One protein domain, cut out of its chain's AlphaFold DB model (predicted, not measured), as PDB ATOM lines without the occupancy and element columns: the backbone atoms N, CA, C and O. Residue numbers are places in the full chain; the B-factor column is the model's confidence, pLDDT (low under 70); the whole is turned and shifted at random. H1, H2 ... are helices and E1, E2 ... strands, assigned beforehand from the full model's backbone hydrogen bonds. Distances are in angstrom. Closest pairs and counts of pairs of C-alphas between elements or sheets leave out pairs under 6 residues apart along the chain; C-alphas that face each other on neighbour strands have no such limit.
ATOM      1  N   VAL A  32     172.503 132.347 240.888       86.19
ATOM      2  CA  VAL A  32     173.235 133.337 240.076       86.19
ATOM      3  C   VAL A  32     172.686 134.752 240.287       86.19
ATOM      4  O   VAL A  32     171.478 134.939 240.438       86.19
ATOM      5  N   PHE A  33     173.574 135.752 240.265       88.06
ATOM      6  CA  PHE A  33     173.237 137.177 240.360       88.06
ATOM      7  C   PHE A  33     173.516 137.921 239.044       88.06
ATOM      8  O   PHE A  33     174.471 137.602 238.338       88.06
ATOM      9  N   GLN A  34     172.750 138.982 238.779       88.38
ATOM     10  CA  GLN A  34     173.123 140.071 237.871       88.38
ATOM     11  C   GLN A  34     172.951 141.403 238.600       88.38
ATOM     12  O   GLN A  34     171.871 141.702 239.103       88.38
ATOM     13  N   CYS A  35     174.009 142.212 238.641       89.88
ATOM     14  CA  CYS A  35     173.974 143.543 239.235       89.88
ATOM     15  C   CYS A  35     173.817 144.588 238.128       89.88
ATOM     16  O   CYS A  35     174.431 144.473 237.069       89.88
ATOM     17  N   ILE A  36     172.985 145.600 238.366       89.44
ATOM     18  CA  ILE A  36     172.627 146.645 237.404       89.44
ATOM     19  C   ILE A  36     172.719 147.996 238.113       89.44
ATOM     20  O   ILE A  36     172.109 148.186 239.167       89.44
ATOM     21  N   ASP A  37     173.459 148.949 237.552       84.88
ATOM     22  CA  ASP A  37     173.515 150.311 238.085       84.88
ATOM     23  C   ASP A  37     172.208 151.062 237.773       84.88
ATOM     24  O   ASP A  37     171.843 151.252 236.613       84.88
ATOM     25  N   SER A  38     171.488 151.528 238.798       80.19
ATOM     26  CA  SER A  38     170.210 152.236 238.608       80.19
ATOM     27  C   SER A  38     170.329 153.640 237.999       80.19
ATOM     28  O   SER A  38     169.299 154.261 237.750       80.19
ATOM     29  N   SER A  39     171.538 154.166 237.776       78.25
ATOM     30  CA  SER A  39     171.748 155.471 237.131       78.25
ATOM     31  C   SER A  39     171.833 155.399 235.603       78.25
ATOM     32  O   SER A  39     171.492 156.374 234.937       78.25
ATOM     33  N   ASN A  40     172.268 154.265 235.040       81.56
ATOM     34  CA  ASN A  40     172.475 154.095 233.594       81.56
ATOM     35  C   ASN A  40     172.015 152.729 233.037       81.56
ATOM     36  O   ASN A  40     172.159 152.481 231.844       81.56
ATOM     37  N   ASN A  41     171.463 151.855 233.888       80.94
ATOM     38  CA  ASN A  41     171.031 150.490 233.574       80.94
ATOM     39  C   ASN A  41     172.143 149.578 232.998       80.94
ATOM     40  O   ASN A  41     171.861 148.595 232.311       80.94
ATOM     41  N   GLY A  42     173.411 149.897 233.270       83.38
ATOM     42  CA  GLY A  42     174.569 149.097 232.879       83.38
ATOM     43  C   GLY A  42     174.853 147.953 233.854       83.38
ATOM     44  O   GLY A  42     174.668 148.089 235.065       83.38
ATOM     45  N   THR A  43     175.333 146.825 233.329       84.62
ATOM     46  CA  THR A  43     175.719 145.657 234.133       84.62
ATOM     47  C   THR A  43     176.947 145.956 234.995       84.62
ATOM     48  O   THR A  43     177.968 146.428 234.499       84.62
ATOM     49  N   LEU A  44     176.862 145.619 236.281       85.25
ATOM     50  CA  LEU A  44     177.946 145.663 237.257       85.25
ATOM     51  C   LEU A  44     178.394 144.242 237.622       85.25
ATOM     52  O   LEU A  44     177.592 143.306 237.634       85.25
ATOM     53  N   ASP A  45     179.662 144.093 237.998       86.00
ATOM     54  CA  ASP A  45     180.158 142.865 238.619       86.00
ATOM     55  C   ASP A  45     179.690 142.775 240.082       86.00
ATOM     56  O   ASP A  45     180.083 143.588 240.921       86.00
ATOM     57  N   CYS A  46     178.873 141.765 240.395       83.94
ATOM     58  CA  CYS A  46     178.405 141.492 241.756       83.94
ATOM     59  C   CYS A  46     179.504 140.992 242.709       83.94
ATOM     60  O   CYS A  46     179.328 141.070 243.925       83.94
ATOM     61  N   LEU A  47     180.611 140.458 242.183       83.50
ATOM     62  CA  LEU A  47     181.744 139.952 242.963       83.50
ATOM     63  C   LEU A  47     182.743 141.067 243.321       83.50
ATOM     64  O   LEU A  47     183.593 140.885 244.194       83.50
ATOM     65  N   SER A  48     182.617 142.236 242.690       76.44
ATOM     66  CA  SER A  48     183.412 143.426 242.974       76.44
ATOM     67  C   SER A  48     182.930 144.148 244.232       76.44
ATOM     68  O   SER A  48     181.737 144.293 244.482       76.44
ATOM     69  N   GLY A  49     183.865 144.697 245.012       68.00
ATOM     70  CA  GLY A  49     183.544 145.583 246.138       68.00
ATOM     71  C   GLY A  49     183.116 147.001 245.732       68.00
ATOM     72  O   GLY A  49     182.868 147.829 246.605       68.00
ATOM     73  N   ASN A  50     183.058 147.316 244.431       78.38
ATOM     74  CA  ASN A  50     182.786 148.665 243.923       78.38
ATOM     75  C   ASN A  50     181.332 148.866 243.445       78.38
ATOM     76  O   ASN A  50     181.081 149.568 242.467       78.38
ATOM     77  N   ILE A  51     180.370 148.223 244.111       83.50
ATOM     78  CA  ILE A  51     178.954 148.271 243.728       83.50
ATOM     79  C   ILE A  51     178.327 149.588 244.193       83.50
ATOM     80  O   ILE A  51     178.267 149.877 245.390       83.50
ATOM     81  N   THR A  52     177.862 150.382 243.232       82.31
ATOM     82  CA  THR A  52     177.367 151.747 243.428       82.31
ATOM     83  C   THR A  52     176.081 151.803 244.256       82.31
ATOM     84  O   THR A  52     175.194 150.949 244.174       82.31
ATOM     85  N   LYS A  53     175.940 152.867 245.060       80.50
ATOM     86  CA  LYS A  53     174.695 153.161 245.782       80.50
ATOM     87  C   LYS A  53     173.543 153.297 244.783       80.50
ATOM     88  O   LYS A  53     173.556 154.182 243.935       80.50
ATOM     89  N   GLY A  54     172.500 152.504 244.991       80.44
ATOM     90  CA  GLY A  54     171.306 152.450 244.157       80.44
ATOM     91  C   GLY A  54     171.194 151.142 243.384       80.44
ATOM     92  O   GLY A  54     170.067 150.699 243.194       80.44
ATOM     93  N   ALA A  55     172.324 150.517 243.025       88.12
ATOM     94  CA  ALA A  55     172.385 149.334 242.171       88.12
ATOM     95  C   ALA A  55     171.449 148.198 242.613       88.12
ATOM     96  O   ALA A  55     171.296 147.922 243.805       88.12
ATOM     97  N   LEU A  56     170.854 147.521 241.635       89.38
ATOM     98  CA  LEU A  56     169.944 146.397 241.827       89.38
ATOM     99  C   LEU A  56     170.680 145.091 241.537       89.38
ATOM    100  O   LEU A  56     171.221 144.931 240.448       89.38
ATOM    101  N   ALA A  57     170.679 144.154 242.482       90.31
ATOM    102  CA  ALA A  57     171.074 142.772 242.251       90.31
ATOM    103  C   ALA A  57     169.816 141.931 242.015       90.31
ATOM    104  O   ALA A  57     169.045 141.664 242.941       90.31
ATOM    105  N   GLN A  58     169.603 141.531 240.766       88.56
ATOM    106  CA  GLN A  58     168.631 140.509 240.397       88.56
ATOM    107  C   GLN A  58     169.229 139.128 240.680       88.56
ATOM    108  O   GLN A  58     170.444 138.943 240.568       88.56
ATOM    109  N   TYR A  59     168.394 138.159 241.041       87.12
ATOM    110  CA  TYR A  59     168.815 136.793 241.351       87.12
ATOM    111  C   TYR A  59     167.851 135.764 240.758       87.12
ATOM    112  O   TYR A  59     166.684 136.070 240.527       87.12
ATOM    113  N   ARG A  60     168.353 134.557 240.484       83.38
ATOM    114  CA  ARG A  60     167.563 133.385 240.064       83.38
ATOM    115  C   ARG A  60     168.338 132.089 240.318       83.38
ATOM    116  O   ARG A  60     169.526 132.145 240.657       83.38
ATOM    117  N   CYS A  61     167.700 130.934 240.150       84.06
ATOM    118  CA  CYS A  61     168.386 129.654 240.271       84.06
ATOM    119  C   CYS A  61     169.175 129.331 238.989       84.06
ATOM    120  O   CYS A  61     168.785 129.660 237.870       84.06
ATOM    121  N   LYS A  62     170.316 128.656 239.143       80.25
ATOM    122  CA  LYS A  62     171.283 128.364 238.070       80.25
ATOM    123  C   LYS A  62     170.727 127.455 236.963       80.25
ATOM    124  O   LYS A  62     171.229 127.493 235.842       80.25
ATOM    125  N   ASN A  63     169.714 126.650 237.284       71.62
ATOM    126  CA  ASN A  63     169.164 125.612 236.408       71.62
ATOM    127  C   ASN A  63     167.874 126.044 235.682       71.62
ATOM    128  O   ASN A  63     167.303 125.251 234.937       71.62
ATOM    129  N   GLU A  64     167.399 127.275 235.893       63.84
ATOM    130  CA  GLU A  64     166.191 127.791 235.242       63.84
ATOM    131  C   GLU A  64     166.505 128.214 233.797       63.84
ATOM    132  O   GLU A  64     167.313 129.116 233.544       63.84
ATOM    133  N   SER A  65     165.852 127.552 232.835       59.03
ATOM    134  CA  SER A  65     165.969 127.835 231.397       59.03
ATOM    135  C   SER A  65     165.415 129.202 230.997       59.03
ATOM    136  O   SER A  65     165.755 129.716 229.932       59.03
ATOM    137  N   ASP A  66     164.569 129.789 231.840       54.44
ATOM    138  CA  ASP A  66     163.881 131.034 231.543       54.44
ATOM    139  C   ASP A  66     164.841 132.221 231.618       54.44
ATOM    140  O   ASP A  66     165.463 132.500 232.645       54.44
ATOM    141  N   THR A  67     164.900 132.991 230.532       56.56
ATOM    142  CA  THR A  67     165.643 134.261 230.423       56.56
ATOM    143  C   THR A  67     165.089 135.381 231.312       56.56
ATOM    144  O   THR A  67     165.568 136.513 231.257       56.56
ATOM    145  N   ASN A  68     164.068 135.081 232.111       61.28
ATOM    146  CA  ASN A  68     163.385 136.009 232.990       61.28
ATOM    147  C   ASN A  68     164.105 136.038 234.343       61.28
ATOM    148  O   ASN A  68     164.048 135.083 235.116       61.28
ATOM    149  N   TRP A  69     164.785 137.143 234.638       68.44
ATOM    150  CA  TRP A  69     165.253 137.426 235.994       68.44
ATOM    151  C   TRP A  69     164.062 137.529 236.948       68.44
ATOM    152  O   TRP A  69     162.995 138.000 236.550       68.44
ATOM    153  N   ALA A  70     164.232 137.106 238.205       60.62
ATOM    154  CA  ALA A  70     163.141 137.172 239.168       60.62
ATOM    155  C   ALA A  70     162.644 138.618 239.344       60.62
ATOM    156  O   ALA A  70     163.430 139.566 239.405       60.62
ATOM    157  N   ASN A  71     161.326 138.773 239.507       61.50
ATOM    158  CA  ASN A  71     160.710 140.053 239.881       61.50
ATOM    159  C   ASN A  71     161.243 140.577 241.233       61.50
ATOM    160  O   ASN A  71     161.178 141.774 241.513       61.50
ATOM    161  N   SER A  72     161.780 139.682 242.066       67.25
ATOM    162  CA  SER A  72     162.455 139.998 243.321       67.25
ATOM    163  C   SER A  72     163.895 140.453 243.072       67.25
ATOM    164  O   SER A  72     164.686 139.758 242.440       67.25
ATOM    165  N   THR A  73     164.258 141.615 243.612       85.00
ATOM    166  CA  THR A  73     165.611 142.182 243.501       85.00
ATOM    167  C   THR A  73     166.101 142.665 244.863       85.00
ATOM    168  O   THR A  73     165.303 143.064 245.712       85.00
ATOM    169  N   MET A  74     167.416 142.639 245.085       89.25
ATOM    170  CA  MET A  74     168.033 143.346 246.207       89.25
ATOM    171  C   MET A  74     168.515 144.723 245.760       89.25
ATOM    172  O   MET A  74     169.066 144.855 244.671       89.25
ATOM    173  N   LYS A  75     168.384 145.747 246.611       89.38
ATOM    174  CA  LYS A  75     168.865 147.108 246.303       89.38
ATOM    175  C   LYS A  75     170.037 147.510 247.188       89.38
ATOM    176  O   LYS A  75     169.949 147.425 248.414       89.38
ATOM    177  N   CYS A  76     171.110 148.005 246.580       88.06
ATOM    178  CA  CYS A  76     172.248 148.561 247.290       88.06
ATOM    179  C   CYS A  76     171.891 149.923 247.902       88.06
ATOM    180  O   CYS A  76     171.721 150.927 247.205       88.06
ATOM    181  N   CYS A  77     171.803 149.989 249.228       84.56
ATOM    182  CA  CYS A  77     171.506 151.202 249.979       84.56
ATOM    183  C   CYS A  77     172.516 151.390 251.115       84.56
ATOM    184  O   CYS A  77     172.508 150.640 252.088       84.56
ATOM    185  N   ARG A  78     173.347 152.442 251.025       76.62
ATOM    186  CA  ARG A  78     174.260 152.885 252.102       76.62
ATOM    187  C   ARG A  78     175.123 151.730 252.663       76.62
ATOM    188  O   ARG A  78     175.127 151.473 253.864       76.62
ATOM    189  N   GLY A  79     175.821 151.011 251.781       80.50
ATOM    190  CA  GLY A  79     176.725 149.912 252.146       80.50
ATOM    191  C   GLY A  79     176.037 148.606 252.549       80.50
ATOM    192  O   GLY A  79     176.675 147.759 253.171       80.50
ATOM    193  N   ARG A  80     174.742 148.433 252.253       84.12
ATOM    194  CA  ARG A  80     173.978 147.212 252.555       84.12
ATOM    195  C   ARG A  80     173.005 146.852 251.440       84.12
ATOM    196  O   ARG A  80     172.452 147.728 250.782       84.12
ATOM    197  N   TRP A  81     172.735 145.560 251.313       86.50
ATOM    198  CA  TRP A  81     171.687 145.029 250.451       86.50
ATOM    199  C   TRP A  81     170.343 145.021 251.182       86.50
ATOM    200  O   TRP A  81     170.181 144.334 252.189       86.50
ATOM    201  N   LYS A  82     169.374 145.794 250.683       86.94
ATOM    202  CA  LYS A  82     167.961 145.663 251.062       86.94
ATOM    203  C   LYS A  82     167.342 144.486 250.322       86.94
ATOM    204  O   LYS A  82     167.668 144.284 249.158       86.94
ATOM    205  N   GLY A  83     166.438 143.759 250.976       85.25
ATOM    206  CA  GLY A  83     165.835 142.536 250.432       85.25
ATOM    207  C   GLY A  83     166.651 141.263 250.687       85.25
ATOM    208  O   GLY A  83     166.301 140.220 250.147       85.25
ATOM    209  N   LEU A  84     167.709 141.334 251.508       84.44
ATOM    210  CA  LEU A  84     168.579 140.192 251.812       84.44
ATOM    211  C   LEU A  84     167.829 139.034 252.489       84.44
ATOM    212  O   LEU A  84     168.122 137.883 252.198       84.44
ATOM    213  N   ASP A  85     166.836 139.315 253.333       81.38
ATOM    214  CA  ASP A  85     166.061 138.267 254.010       81.38
ATOM    215  C   ASP A  85     165.148 137.506 253.034       81.38
ATOM    216  O   ASP A  85     165.163 136.280 253.021       81.38
ATOM    217  N   ALA A  86     164.455 138.218 252.136       82.69
ATOM    218  CA  ALA A  86     163.666 137.610 251.059       82.69
ATOM    219  C   ALA A  86     164.547 136.860 250.038       82.69
ATOM    220  O   ALA A  86     164.146 135.831 249.500       82.69
ATOM    221  N   PHE A  87     165.772 137.343 249.798       86.25
ATOM    222  CA  PHE A  87     166.778 136.612 249.029       86.25
ATOM    223  C   PHE A  87     167.208 135.314 249.735       86.25
ATOM    224  O   PHE A  87     167.277 134.268 249.093       86.25
ATOM    225  N   ASN A  88     167.476 135.362 251.044       84.00
ATOM    226  CA  ASN A  88     167.847 134.184 251.828       84.00
ATOM    227  C   ASN A  88     166.703 133.161 251.857       84.00
ATOM    228  O   ASN A  88     166.953 131.964 251.751       84.00
ATOM    229  N   GLU A  89     165.454 133.616 251.976       83.50
ATOM    230  CA  GLU A  89     164.262 132.772 251.877       83.50
ATOM    231  C   GLU A  89     164.198 132.084 250.505       83.50
ATOM    232  O   GLU A  89     164.230 130.856 250.457       83.50
ATOM    233  N   PHE A  90     164.263 132.848 249.406       83.69
ATOM    234  CA  PHE A  90     164.297 132.321 248.035       83.69
ATOM    235  C   PHE A  90     165.431 131.307 247.799       83.69
ATOM    236  O   PHE A  90     165.204 130.226 247.257       83.69
ATOM    237  N   ALA A  91     166.660 131.624 248.214       82.12
ATOM    238  CA  ALA A  91     167.816 130.754 248.006       82.12
ATOM    239  C   ALA A  91     167.642 129.396 248.715       82.12
ATOM    240  O   ALA A  91     167.925 128.345 248.130       82.12
ATOM    241  N   ASN A  92     167.111 129.411 249.943       80.56
ATOM    242  CA  ASN A  92     166.851 128.206 250.733       80.56
ATOM    243  C   ASN A  92     165.590 127.442 250.276       80.56
ATOM    244  O   ASN A  92     165.543 126.224 250.422       80.56
ATOM    245  N   SER A  93     164.573 128.114 249.722       77.38
ATOM    246  CA  SER A  93     163.315 127.475 249.301       77.38
ATOM    247  C   SER A  93     163.337 126.938 247.872       77.38
ATOM    248  O   SER A  93     162.708 125.923 247.587       77.38
ATOM    249  N   SER A  94     164.013 127.643 246.962       72.94
ATOM    250  CA  SER A  94     163.806 127.498 245.515       72.94
ATOM    251  C   SER A  94     165.028 126.953 244.779       72.94
ATOM    252  O   SER A  94     164.866 126.208 243.817       72.94
ATOM    253  N   CYS A  95     166.248 127.256 245.240       72.56
ATOM    254  CA  CYS A  95     167.483 126.836 244.558       72.56
ATOM    255  C   CYS A  95     168.213 125.653 245.224       72.56
ATOM    256  O   CYS A  95     169.273 125.241 244.754       72.56
TER     257      CYS A  95
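Overview. This is residues 32 to 95 of the 662 residues of the protein "SCP domain-containing protein" of Folsomia candida (UniProt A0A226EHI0). A small, strongly twisted and curled sheet of four strands is covered on one face by a single helix, H1, which folds back from the edge strand E4 and packs mostly on the inner strands E2 and E3. Two long loops, residues 37 to 55 and 62 to 72, join the first three strands. The printed part has 64 residues with four named strands and one named helix, in the order E1, E2, E3, E4, H1; the sheet's order is E1, E2, E3, E4, all antiparallel. The class is mixed, helices and strands, though under half of the residues are in named elements. The whole is compact, with a radius of gyration of the C-alphas of 11.6 A, and rounded, spanning 28 by 23 by 19 A.

Along the chain. E2, residues 56 to 61, is the longest strand at 16.9 A. Beside it are E1, residues 32 to 36, 13.6 A long, which starts at C-alpha 32 (173.235, 133.337, 240.076), and E3, residues 73 to 77, 12.6 A long. E4, residues 80 to 82, is 6.4 A long. H1, residues 84 to 94, is 15.0 A long and ends at C-alpha 94 (163.806, 127.498, 245.515).

Arrangement. The strands form a meander, each the antiparallel neighbour of the one before, and E1 and E2, E2 and E3, and E3 and E4 are hairpins. Across E1 and E2, at 160 degrees, N 34 and O 58 are 2.9 A apart and N 36 and O 56 are 2.8 A apart. Across E2 and E3, at 148 degrees, N 57 and O 74 are within hydrogen-bond range at 2.8 A. Across E3 and E4, at 140 degrees, N 77 and O 80 are 2.8 A apart. The pairing is staggered: E3 pairs with E2 over residues 73 to 75 and with E4 over residues 75 to 77. From edge to edge the strands' lines turn by 80 degrees, and the way across the sheet turns by 77 degrees, its curl. Residues 35 to 36 of E1 also pair, antiparallel, with residues 43 to 44. E4 is apart from E1 and E2. H1 is on the sheet in two layers, a helix on one face of a sheet, at a height over the sheet of 9.2 A. It is only just over E1 and E2, with 3 of its C-alphas falling on each. It runs slantwise to the strands, only just, at 31 degrees to E1 on the local plane. Its closest C-alphas to E3 are those of Leu 84 and Met 74, 6.5 A apart, and to E2 those of Ser 94 and Cys 61, 7.3 A apart. In H1 every O i to N i+4 pair is within hydrogen-bond range.

Size, cuts and confidence. The two C-alphas farthest apart are those of Ser 65 and Arg 78, at 33.5 A. The links E1 to E2 and E2 to E3 are long, and those from E3 to E4 and E4 to H1 are tight. The printed part has no cut. Its mean pLDDT is 80.1; residue 49 and residues 64 to 72 are under 70.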